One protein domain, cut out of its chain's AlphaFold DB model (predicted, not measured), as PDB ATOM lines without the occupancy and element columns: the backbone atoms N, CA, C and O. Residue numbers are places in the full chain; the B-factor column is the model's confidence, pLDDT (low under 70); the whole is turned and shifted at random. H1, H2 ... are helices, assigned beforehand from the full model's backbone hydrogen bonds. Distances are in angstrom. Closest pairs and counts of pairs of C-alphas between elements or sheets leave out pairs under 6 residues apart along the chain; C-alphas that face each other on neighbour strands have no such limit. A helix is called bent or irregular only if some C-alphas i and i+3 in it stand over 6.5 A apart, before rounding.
ATOM      1  N   PHE A  71     -34.562  11.250  25.254       91.56
ATOM      2  CA  PHE A  71     -34.897  10.639  23.967       91.56
ATOM      3  C   PHE A  71     -33.871  10.990  22.882       91.56
ATOM      4  O   PHE A  71     -33.301  10.093  22.261       91.56
ATOM      5  N   THR A  72     -33.564  12.277  22.699       92.44
ATOM      6  CA  THR A  72     -32.593  12.730  21.690       92.44
ATOM      7  C   THR A  72     -31.214  12.114  21.925       92.44
ATOM      8  O   THR A  72     -30.554  11.680  20.980       92.44
ATOM      9  N   ARG A  73     -30.768  12.038  23.185       93.81
ATOM     10  CA  ARG A  73     -29.478  11.428  23.541       93.81
ATOM     11  C   ARG A  73     -29.451   9.930  23.217       93.81
ATOM     12  O   ARG A  73     -28.490   9.472  22.601       93.81
ATOM     13  N   ARG A  74     -30.524   9.195  23.537       95.00
ATOM     14  CA  ARG A  74     -30.693   7.768  23.189       95.00
ATOM     15  C   ARG A  74     -30.725   7.542  21.680       95.00
ATOM     16  O   ARG A  74     -30.018   6.672  21.182       95.00
ATOM     17  N   TYR A  75     -31.475   8.364  20.950       93.75
ATOM     18  CA  TYR A  75     -31.548   8.319  19.492       93.75
ATOM     19  C   TYR A  75     -30.172   8.543  18.842       93.75
ATOM     20  O   TYR A  75     -29.759   7.774  17.976       93.75
ATOM     21  N   ILE A  76     -29.416   9.552  19.294       94.06
ATOM     22  CA  ILE A  76     -28.055   9.817  18.797       94.06
ATOM     23  C   ILE A  76     -27.110   8.653  19.109       94.06
ATOM     24  O   ILE A  76     -26.287   8.300  18.264       94.06
ATOM     25  N   TYR A  77     -27.203   8.064  20.305       95.94
ATOM     26  CA  TYR A  77     -26.394   6.906  20.673       95.94
ATOM     27  C   TYR A  77     -26.660   5.718  19.743       95.94
ATOM     28  O   TYR A  77     -25.714   5.206  19.149       95.94
ATOM     29  N   LEU A  78     -27.927   5.349  19.536       95.56
ATOM     30  CA  LEU A  78     -28.310   4.222  18.679       95.56
ATOM     31  C   LEU A  78     -27.949   4.426  17.203       95.56
ATOM     32  O   LEU A  78     -27.671   3.463  16.501       95.56
ATOM     33  N   ARG A  79     -27.896   5.678  16.740       94.12
ATOM     34  CA  ARG A  79     -27.450   6.038  15.385       94.12
ATOM     35  C   ARG A  79     -25.949   6.304  15.274       94.12
ATOM     36  O   ARG A  79     -25.494   6.950  14.331       94.12
ATOM     37  N   THR A  80     -25.168   5.879  16.260       95.62
ATOM     38  CA  THR A  80     -23.715   6.019  16.202       95.62
ATOM     39  C   THR A  80     -23.147   5.048  15.179       95.62
ATOM     40  O   THR A  80     -23.257   3.840  15.337       95.62
ATOM     41  N   GLU A  81     -22.508   5.597  14.151       94.75
ATOM     42  CA  GLU A  81     -21.866   4.843  13.079       94.75
ATOM     43  C   GLU A  81     -20.384   5.219  12.985       94.75
ATOM     44  O   GLU A  81     -19.979   6.340  13.324       94.75
ATOM     45  N   HIS A  82     -19.566   4.273  12.529       96.44
ATOM     46  CA  HIS A  82     -18.151   4.510  12.279       96.44
ATOM     47  C   HIS A  82     -17.972   5.249  10.945       96.44
ATOM     48  O   HIS A  82     -17.918   4.640   9.878       96.44
ATOM     49  N   ASN A  83     -17.826   6.570  11.012       91.31
ATOM     50  CA  ASN A  83     -17.755   7.455   9.842       91.31
ATOM     51  C   ASN A  83     -16.315   7.748   9.380       91.31
ATOM     52  O   ASN A  83     -16.009   8.851   8.926       91.31
ATOM     53  N   GLY A  84     -15.421   6.766   9.519       90.25
ATOM     54  CA  GLY A  84     -13.981   6.934   9.306       90.25
ATOM     55  C   GLY A  84     -13.254   7.471  10.547       90.25
ATOM     56  O   GLY A  84     -13.866   7.727  11.581       90.25
ATOM     57  N   GLY A  85     -11.931   7.623  10.446       94.12
ATOM     58  CA  GLY A  85     -11.070   7.987  11.579       94.12
ATOM     59  C   GLY A  85     -10.475   6.773  12.295       94.12
ATOM     60  O   GLY A  85     -10.449   5.668  11.751       94.12
ATOM     61  N   SER A  86      -9.931   6.997  13.494       96.88
ATOM     62  CA  SER A  86      -9.315   5.928  14.277       96.88
ATOM     63  C   SER A  86     -10.362   5.148  15.074       96.88
ATOM     64  O   SER A  86     -11.338   5.703  15.586       96.88
ATOM     65  N   LEU A  87     -10.123   3.847  15.251       96.38
ATOM     66  CA  LEU A  87     -10.990   3.000  16.071       96.38
ATOM     67  C   LEU A  87     -11.025   3.455  17.542       96.38
ATOM     68  O   LEU A  87     -12.037   3.282  18.220       96.38
ATOM     69  N   SER A  88      -9.940   4.062  18.031       96.62
ATOM     70  CA  SER A  88      -9.857   4.591  19.398       96.62
ATOM     71  C   SER A  88     -10.803   5.780  19.599       96.62
ATOM     72  O   SER A  88     -11.594   5.786  20.542       96.62
ATOM     73  N   ASP A  89     -10.827   6.724  18.652       95.81
ATOM     74  CA  ASP A  89     -11.755   7.865  18.686       95.81
ATOM     75  C   ASP A  89     -13.215   7.406  18.602       95.81
ATOM     76  O   ASP A  89     -14.091   7.923  19.306       95.81
ATOM     77  N   TYR A  90     -13.483   6.400  17.763       97.19
ATOM     78  CA  TYR A  90     -14.807   5.799  17.668       97.19
ATOM     79  C   TYR A  90     -15.222   5.133  18.986       97.19
ATOM     80  O   TYR A  90     -16.323   5.381  19.476       97.19
ATOM     81  N   THR A  91     -14.320   4.373  19.610       97.56
ATOM     82  CA  THR A  91     -14.546   3.726  20.913       97.56
ATOM     83  C   THR A  91     -14.876   4.763  21.986       97.56
ATOM     84  O   THR A  91     -15.873   4.631  22.699       97.56
ATOM     85  N   GLY A  92     -14.103   5.853  22.049       96.25
ATOM     86  CA  GLY A  92     -14.373   6.968  22.956       96.25
ATOM     87  C   GLY A  92     -15.720   7.645  22.682       96.25
ATOM     88  O   GLY A  92     -16.444   7.995  23.616       96.25
ATOM     89  N   THR A  93     -16.098   7.784  21.409       95.81
ATOM     90  CA  THR A  93     -17.387   8.363  21.002       95.81
ATOM     91  C   THR A  93     -18.566   7.496  21.433       95.81
ATOM     92  O   THR A  93     -19.529   8.028  21.988       95.81
ATOM     93  N   VAL A  94     -18.492   6.180  21.207       96.44
ATOM     94  CA  VAL A  94     -19.521   5.220  21.629       96.44
ATOM     95  C   VAL A  94     -19.681   5.261  23.146       96.44
ATOM     96  O   VAL A  94     -20.795   5.470  23.622       96.44
ATOM     97  N   ASN A  95     -18.575   5.172  23.895       95.94
ATOM     98  CA  ASN A  95     -18.601   5.199  25.357       95.94
ATOM     99  C   ASN A  95     -19.244   6.487  25.888       95.94
ATOM    100  O   ASN A  95     -20.190   6.457  26.667       95.94
ATOM    101  N   ARG A  96     -18.804   7.644  25.387       92.88
ATOM    102  CA  ARG A  96     -19.364   8.933  25.802       92.88
ATOM    103  C   ARG A  96     -20.857   9.052  25.494       92.88
ATOM    104  O   ARG A  96     -21.604   9.589  26.305       92.88
ATOM    105  N   ARG A  97     -21.300   8.611  24.313       94.56
ATOM    106  CA  ARG A  97     -22.720   8.675  23.939       94.56
ATOM    107  C   ARG A  97     -23.572   7.716  24.771       94.56
ATOM    108  O   ARG A  97     -24.708   8.075  25.062       94.56
ATOM    109  N   HIS A  98     -23.031   6.566  25.179       94.50
ATOM    110  CA  HIS A  98     -23.710   5.636  26.080       94.50
ATOM    111  C   HIS A  98     -23.998   6.277  27.443       94.50
ATOM    112  O   HIS A  98     -25.156   6.324  27.856       94.50
ATOM    113  N   GLU A  99     -22.979   6.867  28.077       92.50
ATOM    114  CA  GLU A  99     -23.136   7.574  29.357       92.50
ATOM    115  C   GLU A  99     -24.166   8.705  29.252       92.50
ATOM    116  O   GLU A  99     -25.048   8.865  30.093       92.50
ATOM    117  N   MET A 100     -24.124   9.457  28.148       90.50
ATOM    118  CA  MET A 100     -25.092  10.520  27.886       90.50
ATOM    119  C   MET A 100     -26.518  10.007  27.645       90.50
ATOM    120  O   MET A 100     -27.463  10.762  27.869       90.50
ATOM    121  N   ALA A 101     -26.698   8.785  27.149       92.38
ATOM    122  CA  ALA A 101     -28.002   8.238  26.784       92.38
ATOM    123  C   ALA A 101     -28.807   7.712  27.983       92.38
ATOM    124  O   ALA A 101     -30.006   7.464  27.834       92.38
ATOM    125  N   GLU A 102     -28.177   7.548  29.153       90.31
ATOM    126  CA  GLU A 102     -28.828   7.047  30.373       90.31
ATOM    127  C   GLU A 102     -29.620   5.752  30.088       90.31
ATOM    128  O   GLU A 102     -30.836   5.659  30.300       90.31
ATOM    129  N   PHE A 103     -28.929   4.759  29.513       89.88
ATOM    130  CA  PHE A 103     -29.556   3.542  28.982       89.88
ATOM    131  C   PHE A 103     -29.953   2.523  30.064       89.88
ATOM    132  O   PHE A 103     -30.790   1.659  29.820       89.88
ATOM    133  N   ASN A 104     -29.405   2.658  31.276       87.31
ATOM    134  CA  ASN A 104     -29.574   1.716  32.392       87.31
ATOM    135  C   ASN A 104     -31.028   1.550  32.882       87.31
ATOM    136  O   ASN A 104     -31.309   0.622  33.632       87.31
ATOM    137  N   GLY A 105     -31.945   2.431  32.468       84.19
ATOM    138  CA  GLY A 105     -33.370   2.386  32.822       84.19
ATOM    139  C   GLY A 105     -34.317   2.297  31.624       84.19
ATOM    140  O   GLY A 105     -35.470   2.696  31.748       84.19
ATOM    141  N   VAL A 106     -33.844   1.866  30.451       92.38
ATOM    142  CA  VAL A 106     -34.695   1.731  29.256       92.38
ATOM    143  C   VAL A 106     -35.563   0.477  29.367       92.38
ATOM    144  O   VAL A 106     -35.044  -0.628  29.520       92.38
ATOM    145  N   THR A 107     -36.884   0.634  29.260       94.38
ATOM    146  CA  THR A 107     -37.817  -0.505  29.242       94.38
ATOM    147  C   THR A 107     -37.782  -1.238  27.895       94.38
ATOM    148  O   THR A 107     -37.353  -0.695  26.874       94.38
ATOM    149  N   THR A 108     -38.277  -2.478  27.860       95.56
ATOM    150  CA  THR A 108     -38.382  -3.257  26.612       95.56
ATOM    151  C   THR A 108     -39.197  -2.527  25.543       95.56
ATOM    152  O   THR A 108     -38.812  -2.524  24.376       95.56
ATOM    153  N   GLU A 109     -40.302  -1.885  25.930       95.94
ATOM    154  CA  GLU A 109     -41.146  -1.130  24.999       95.94
ATOM    155  C   GLU A 109     -40.464   0.154  24.524       95.94
ATOM    156  O   GLU A 109     -40.403   0.392  23.319       95.94
ATOM    157  N   GLN A 110     -39.821   0.911  25.421       94.69
ATOM    158  CA  GLN A 110     -39.014   2.070  25.027       94.69
ATOM    159  C   GLN A 110     -37.918   1.688  24.027       94.69
ATOM    160  O   GLN A 110     -37.680   2.420  23.065       94.69
ATOM    161  N   MET A 111     -37.261   0.539  24.219       95.81
ATOM    162  CA  MET A 111     -36.255   0.044  23.281       95.81
ATOM    163  C   MET A 111     -36.869  -0.291  21.915       95.81
ATOM    164  O   MET A 111     -36.313   0.098  20.890       95.81
ATOM    165  N   LYS A 112     -38.028  -0.961  21.873       97.19
ATOM    166  CA  LYS A 112     -38.750  -1.233  20.617       97.19
ATOM    167  C   LYS A 112     -39.104   0.059  19.876       97.19
ATOM    168  O   LYS A 112     -38.836   0.154  18.680       97.19
ATOM    169  N   CYS A 113     -39.636   1.055  20.585       97.25
ATOM    170  CA  CYS A 113     -39.945   2.377  20.042       97.25
ATOM    171  C   CYS A 113     -38.696   3.062  19.473       97.25
ATOM    172  O   CYS A 113     -38.689   3.487  18.320       97.25
ATOM    173  N   LEU A 114     -37.602   3.103  20.239       96.19
ATOM    174  CA  LEU A 114     -36.332   3.675  19.789       96.19
ATOM    175  C   LEU A 114     -35.798   2.981  18.533       96.19
ATOM    176  O   LEU A 114     -35.392   3.664  17.593       96.19
ATOM    177  N   MET A 115     -35.818   1.646  18.498       96.88
ATOM    178  CA  MET A 115     -35.373   0.872  17.336       96.88
ATOM    179  C   MET A 115     -36.236   1.145  16.106       96.88
ATOM    180  O   MET A 115     -35.697   1.327  15.014       96.88
ATOM    181  N   TRP A 116     -37.554   1.238  16.284       97.50
ATOM    182  CA  TRP A 116     -38.479   1.579  15.209       97.50
ATOM    183  C   TRP A 116     -38.194   2.981  14.648       97.50
ATOM    184  O   TRP A 116     -38.034   3.136  13.440       97.50
ATOM    185  N   ILE A 117     -38.008   3.984  15.515       96.50
ATOM    186  CA  ILE A 117     -37.692   5.359  15.096       96.50
ATOM    187  C   ILE A 117     -36.312   5.442  14.423       96.50
ATOM    188  O   ILE A 117     -36.140   6.174  13.447       96.50
ATOM    189  N   CYS A 118     -35.315   4.707  14.925       95.62
ATOM    190  CA  CYS A 118     -33.976   4.670  14.331       95.62
ATOM    191  C   CYS A 118     -33.970   4.038  12.933       95.62
ATOM    192  O   CYS A 118     -33.175   4.466  12.098       95.62
ATOM    193  N   GLY A 119     -34.867   3.080  12.670       95.50
ATOM    194  CA  GLY A 119     -35.026   2.438  11.361       95.50
ATOM    195  C   GLY A 119     -35.618   3.342  10.272       95.50
ATOM    196  O   GLY A 119     -35.541   3.007   9.090       95.50
ATOM    197  N   LEU A 120     -36.171   4.507  10.633       94.75
ATOM    198  CA  LEU A 120     -36.679   5.502   9.685       94.75
ATOM    199  C   LEU A 120     -35.523   6.292   9.051       94.75
ATOM    200  O   LEU A 120     -35.242   7.435   9.430       94.75
ATOM    201  N   HIS A 121     -34.822   5.669   8.102       89.44
ATOM    202  CA  HIS A 121     -33.636   6.236   7.453       89.44
ATOM    203  C   HIS A 121     -33.946   7.269   6.364       89.44
ATOM    204  O   HIS A 121     -33.080   8.091   6.055       89.44
ATOM    205  N   ASN A 122     -35.147   7.248   5.777       94.06
ATOM    206  CA  ASN A 122     -35.473   8.151   4.679       94.06
ATOM    207  C   ASN A 122     -35.503   9.608   5.195       94.06
ATOM    208  O   ASN A 122     -36.110   9.877   6.243       94.06
ATOM    209  N   PRO A 123     -34.851  10.575   4.516       91.31
ATOM    210  CA  PRO A 123     -34.999  11.991   4.849       91.31
ATOM    211  C   PRO A 123     -36.466  12.444   4.944       91.31
ATOM    212  O   PRO A 123     -36.776  13.231   5.841       91.31
ATOM    213  N   ASP A 124     -37.361  11.889   4.121       93.69
ATOM    214  CA  ASP A 124     -38.794  12.224   4.093       93.69
ATOM    215  C   ASP A 124     -39.537  11.856   5.394       93.69
ATOM    216  O   ASP A 124     -40.546  12.476   5.734       93.69
ATOM    217  N   ASP A 125     -38.999  10.920   6.184       95.00
ATOM    218  CA  ASP A 125     -39.576  10.503   7.471       95.00
ATOM    219  C   ASP A 125     -39.259  11.489   8.615       95.00
ATOM    220  O   ASP A 125     -39.523  11.207   9.784       95.00
ATOM    221  N   GLY A 126     -38.676  12.658   8.322       94.25
ATOM    222  CA  GLY A 126     -38.284  13.650   9.334       94.25
ATOM    223  C   GLY A 126     -39.420  14.089  10.254       94.25
ATOM    224  O   GLY A 126     -39.243  14.144  11.476       94.25
ATOM    225  N   ASP A 127     -40.602  14.327   9.688       94.56
ATOM    226  CA  ASP A 127     -41.789  14.692  10.466       94.56
ATOM    227  C   ASP A 127     -42.274  13.523  11.333       94.56
ATOM    228  O   ASP A 127     -42.681  13.734  12.473       94.56
ATOM    229  N   ILE A 128     -42.175  12.289  10.822       96.12
ATOM    230  CA  ILE A 128     -42.556  11.072  11.550       96.12
ATOM    231  C   ILE A 128     -41.628  10.877  12.751       96.12
ATOM    232  O   ILE A 128     -42.109  10.713  13.868       96.12
ATOM    233  N   ARG A 129     -40.305  10.983  12.555       95.50
ATOM    234  CA  ARG A 129     -39.321  10.910  13.649       95.50
ATOM    235  C   ARG A 129     -39.563  11.987  14.704       95.50
ATOM    236  O   ARG A 129     -39.452  11.712  15.895       95.50
ATOM    237  N   THR A 130     -39.907  13.200  14.272       94.62
ATOM    238  CA  THR A 130     -40.204  14.316  15.179       94.62
ATOM    239  C   THR A 130     -41.474  14.057  15.989       94.62
ATOM    240  O   THR A 130     -41.480  14.281  17.196       94.62
ATOM    241  N   CYS A 131     -42.537  13.562  15.349       95.31
ATOM    242  CA  CYS A 131     -43.784  13.201  16.021       95.31
ATOM    243  C   CYS A 131     -43.566  12.064  17.027       95.31
ATOM    244  O   CYS A 131     -43.934  12.191  18.190       95.31
ATOM    245  N   ALA A 132     -42.881  10.999  16.603       96.25
ATOM    246  CA  ALA A 132     -42.577   9.846  17.441       96.25
ATOM    247  C   ALA A 132     -41.711  10.214  18.658       96.25
ATOM    248  O   ALA A 132     -41.945   9.738  19.765       96.25
ATOM    249  N   GLY A 133     -40.726  11.097  18.462       94.19
ATOM    250  CA  GLY A 133     -39.892  11.602  19.550       94.19
ATOM    251  C   GLY A 133     -40.682  12.409  20.579       94.19
ATOM    252  O   GLY A 133     -40.463  12.239  21.773       94.19
ATOM    253  N   ARG A 134     -41.641  13.234  20.135       94.44
ATOM    254  CA  ARG A 134     -42.534  13.965  21.049       94.44
ATOM    255  C   ARG A 134     -43.415  13.025  21.861       94.44
ATOM    256  O   ARG A 134     -43.557  13.246  23.057       94.44
ATOM    257  N   GLU A 135     -43.964  11.992  21.228       95.25
ATOM    258  CA  GLU A 135     -44.791  10.996  21.916       95.25
ATOM    259  C   GLU A 135     -43.991  10.279  23.010       95.25
ATOM    260  O   GLU A 135     -44.405  10.238  24.163       95.25
ATOM    261  N   MET A 136     -42.778   9.823  22.691       93.38
ATOM    262  CA  MET A 136     -41.895   9.193  23.676       93.38
ATOM    263  C   MET A 136     -41.455  10.124  24.818       93.38
ATOM    264  O   MET A 136     -41.170   9.652  25.917       93.38
ATOM    265  N   GLU A 137     -41.342  11.430  24.567       91.81
ATOM    266  CA  GLU A 137     -41.021  12.415  25.607       91.81
ATOM    267  C   GLU A 137     -42.224  12.730  26.504       91.81
ATOM    268  O   GLU A 137     -42.047  12.928  27.705       91.81
ATOM    269  N   GLY A 138     -43.432  12.774  25.934       92.38
ATOM    270  CA  GLY A 138     -44.672  13.027  26.668       92.38
ATOM    271  C   GLY A 138     -45.165  11.817  27.461       92.38
ATOM    272  O   GLY A 138     -45.693  11.982  28.560       92.38
ATOM    273  N   ASN A 139     -44.954  10.611  26.930       92.19
ATOM    274  CA  ASN A 139     -45.367   9.349  27.529       92.19
ATOM    275  C   ASN A 139     -44.216   8.321  27.496       92.19
ATOM    276  O   ASN A 139     -44.101   7.528  26.558       92.19
ATOM    277  N   PRO A 140     -43.357   8.292  28.532       86.25
ATOM    278  CA  PRO A 140     -42.230   7.364  28.590       86.25
ATOM    279  C   PRO A 140     -42.634   5.885  28.584       86.25
ATOM    280  O   PRO A 140     -41.830   5.048  28.185       86.25
ATOM    281  N   GLU A 141     -43.852   5.550  29.007       90.31
ATOM    282  CA  GLU A 141     -44.344   4.168  29.068       90.31
ATOM    283  C   GLU A 141     -45.098   3.744  27.795       90.31
ATOM    284  O   GLU A 141     -45.677   2.661  27.762       90.31
ATOM    285  N   THR A 142     -45.077   4.577  26.744       94.44
ATOM    286  CA  THR A 142     -45.737   4.277  25.468       94.44
ATOM    287  C   THR A 142     -45.193   2.976  24.870       94.44
ATOM    288  O   THR A 142     -43.977   2.749  24.778       94.44
ATOM    289  N   THR A 143     -46.101   2.103  24.454       97.50
ATOM    290  CA  THR A 143     -45.770   0.870  23.739       97.50
ATOM    291  C   THR A 143     -45.501   1.151  22.264       97.50
ATOM    292  O   THR A 143     -45.950   2.156  21.708       97.50
ATOM    293  N   LEU A 144     -44.824   0.230  21.571       97.94
ATOM    294  CA  LEU A 144     -44.598   0.392  20.128       97.94
ATOM    295  C   LEU A 144     -45.918   0.484  19.335       97.94
ATOM    296  O   LEU A 144     -46.000   1.196  18.335       97.94
ATOM    297  N   ASN A 145     -46.957  -0.220  19.788       97.44
ATOM    298  CA  ASN A 145     -48.266  -0.206  19.139       97.44
ATOM    299  C   ASN A 145     -48.985   1.135  19.327       97.44
ATOM    300  O   ASN A 145     -49.551   1.653  18.366       97.44
ATOM    301  N   GLU A 146     -48.945   1.703  20.534       97.62
ATOM    302  CA  GLU A 146     -49.511   3.029  20.821       97.62
ATOM    303  C   GLU A 146     -48.780   4.112  20.028       97.62
ATOM    304  O   GLU A 146     -49.422   4.899  19.335       97.62
ATOM    305  N   LEU A 147     -47.445   4.066  20.009       97.56
ATOM    306  CA  LEU A 147     -46.630   4.959  19.190       97.56
ATOM    307  C   LEU A 147     -47.012   4.874  17.704       97.56
ATOM    308  O   LEU A 147     -47.195   5.895  17.039       97.56
ATOM    309  N   SER A 148     -47.152   3.659  17.167       97.19
ATOM    310  CA  SER A 148     -47.560   3.457  15.775       97.19
ATOM    311  C   SER A 148     -48.965   3.995  15.500       97.19
ATOM    312  O   SER A 148     -49.214   4.499  14.403       97.19
ATOM    313  N   LEU A 149     -49.887   3.876  16.459       97.31
ATOM    314  CA  LEU A 149     -51.248   4.384  16.331       97.31
ATOM    315  C   LEU A 149     -51.260   5.915  16.294       97.31
ATOM    316  O   LEU A 149     -51.881   6.488  15.399       97.31
ATOM    317  N   GLU A 150     -50.539   6.570  17.203       96.81
ATOM    318  CA  GLU A 150     -50.394   8.030  17.231       96.81
ATOM    319  C   GLU A 150     -49.795   8.566  15.930       96.81
ATOM    320  O   GLU A 150     -50.298   9.510  15.318       96.81
ATOM    321  N   ILE A 151     -48.763   7.899  15.416       97.06
ATOM    322  CA  ILE A 151     -48.153   8.279  14.142       97.06
ATOM    323  C   ILE A 151     -49.136   8.099  12.982       97.06
ATOM    324  O   ILE A 151     -49.196   8.948  12.091       97.06
ATOM    325  N   GLN A 152     -49.938   7.033  12.980       97.25
ATOM    326  CA  GLN A 152     -50.960   6.846  11.955       97.25
ATOM    327  C   GLN A 152     -52.020   7.957  12.009       97.25
ATOM    328  O   GLN A 152     -52.421   8.473  10.962       97.25
ATOM    329  N   GLN A 153     -52.441   8.370  13.206       96.94
ATOM    330  CA  GLN A 153     -53.352   9.504  13.387       96.94
ATOM    331  C   GLN A 153     -52.733  10.815  12.885       96.94
ATOM    332  O   GLN A 153     -53.392  11.583  12.175       96.94
ATOM    333  N   PHE A 154     -51.449  11.046  13.173       96.38
ATOM    334  CA  PHE A 154     -50.696  12.185  12.651       96.38
ATOM    335  C   PHE A 154     -50.658  12.192  11.117       96.38
ATOM    336  O   PHE A 154     -50.907  13.228  10.495       96.38
ATOM    337  N   LEU A 155     -50.393  11.046  10.485       95.38
ATOM    338  CA  LEU A 155     -50.361  10.923   9.026       95.38
ATOM    339  C   LEU A 155     -51.729  11.195   8.391       95.38
ATOM    340  O   LEU A 155     -51.798  11.920   7.396       95.38
ATOM    341  N   ASN A 156     -52.807  10.678   8.985       95.12
ATOM    342  CA  ASN A 156     -54.174  10.941   8.534       95.12
ATOM    343  C   ASN A 156     -54.496  12.441   8.627       95.12
ATOM    344  O   ASN A 156     -54.881  13.059   7.636       95.12
ATOM    345  N   THR A 157     -54.199  13.062   9.771       93.50
ATOM    346  CA  THR A 157     -54.395  14.506   9.988       93.50
ATOM    347  C   THR A 157     -53.587  15.346   8.995       93.50
ATOM    348  O   THR A 157     -54.074  16.336   8.446       93.50
TER     349      THR A 157
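This is residues 71 to 157 of the 227 residues of an uncharacterized protein of Toxocara canis (UniProt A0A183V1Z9). Two helices side by side, H3 and H4, form a helical hairpin with H5 packed on one side of it and the short H1 on the other; beyond H1, H2 makes an arm that begins far out at Leu 87 and runs back in, unbent, to pack on H1 with its inner end at Ala 101. Residues 83 to 89, of which 87 to 89 belong to H2, stick out at the far end of this arm. The printed part has 87 residues with five named helices, H1 to H5 in chain order, and no named strand; its class is all helix. It is only just compact, close to loose, with a radius of gyration of the C-alphas of 14.3 A, and its flat outline spans 46 by 30 by 15 A.

Find C-alpha 123 at (-34.999, 11.991, 4.849); from there the longest helix, H4, residues 123 to 138, runs 23.9 A to C-alpha 138 at (-44.672, 13.027, 26.668). H4 is irregular: C-alphas 124 and 127 are 7.5 A apart. Before it you find H3, residues 108 to 118, 15.3 A long, and after it H5, residues 144 to 157, 20.0 A long, ending at C-alpha 157 at (-54.395, 14.506, 9.988). Look next at H1, residues 71 to 78, 10.6 A, and H2, residues 87 to 101, 20.8 A.

Start at H4, which touches H3 with residues 129 to 136 alone; the closest C-alphas, those of Ile 117 and Arg 129, are 6.0 A apart. The two form a hairpin at a shallow tilt of 25 degrees, opposite ways. H5 touches H4 at a steep tilt of 58 degrees, opposite ways, closest at the C-alphas of Ala 132 and Leu 147, 6.6 A apart. With residues 144 to 147 alone H5 touches H3, where the C-alphas of Cys 113 and Leu 144 come closest at 5.1 A. H1 touches H3 about perpendicular, at 74 degrees, with the C-alphas of Tyr 75 and Leu 114 closest at 6.7 A. H4 touches H1 with residues 133 to 137 alone, closest at the C-alphas of Phe 71 and Glu 137, 6.6 A apart. Helix packing is mostly crossed, but only just: 2 of 6 touching pairs are at a shallow tilt. Farther out, H2 forms a hairpin with H1, opposite ways at 27 degrees, a shallow tilt; the C-alphas of Arg 74 and Ala 101 are closest at 4.5 A. H2 is apart from H3, H4 and H5. In H1, H2, H3 and H5 every O i to N i+4 pair is within hydrogen-bond range; in H4, 10 of 12 are.

Look at Ser 88 and Thr 157 for the two C-alphas farthest apart, 46.6 A. The printed part, residues 71 to 157, has no cut. No link is long; those from H3 to H4 and from H4 to H5 are tight. The mean pLDDT of the printed part is 94.5, and no printed residue is under 70.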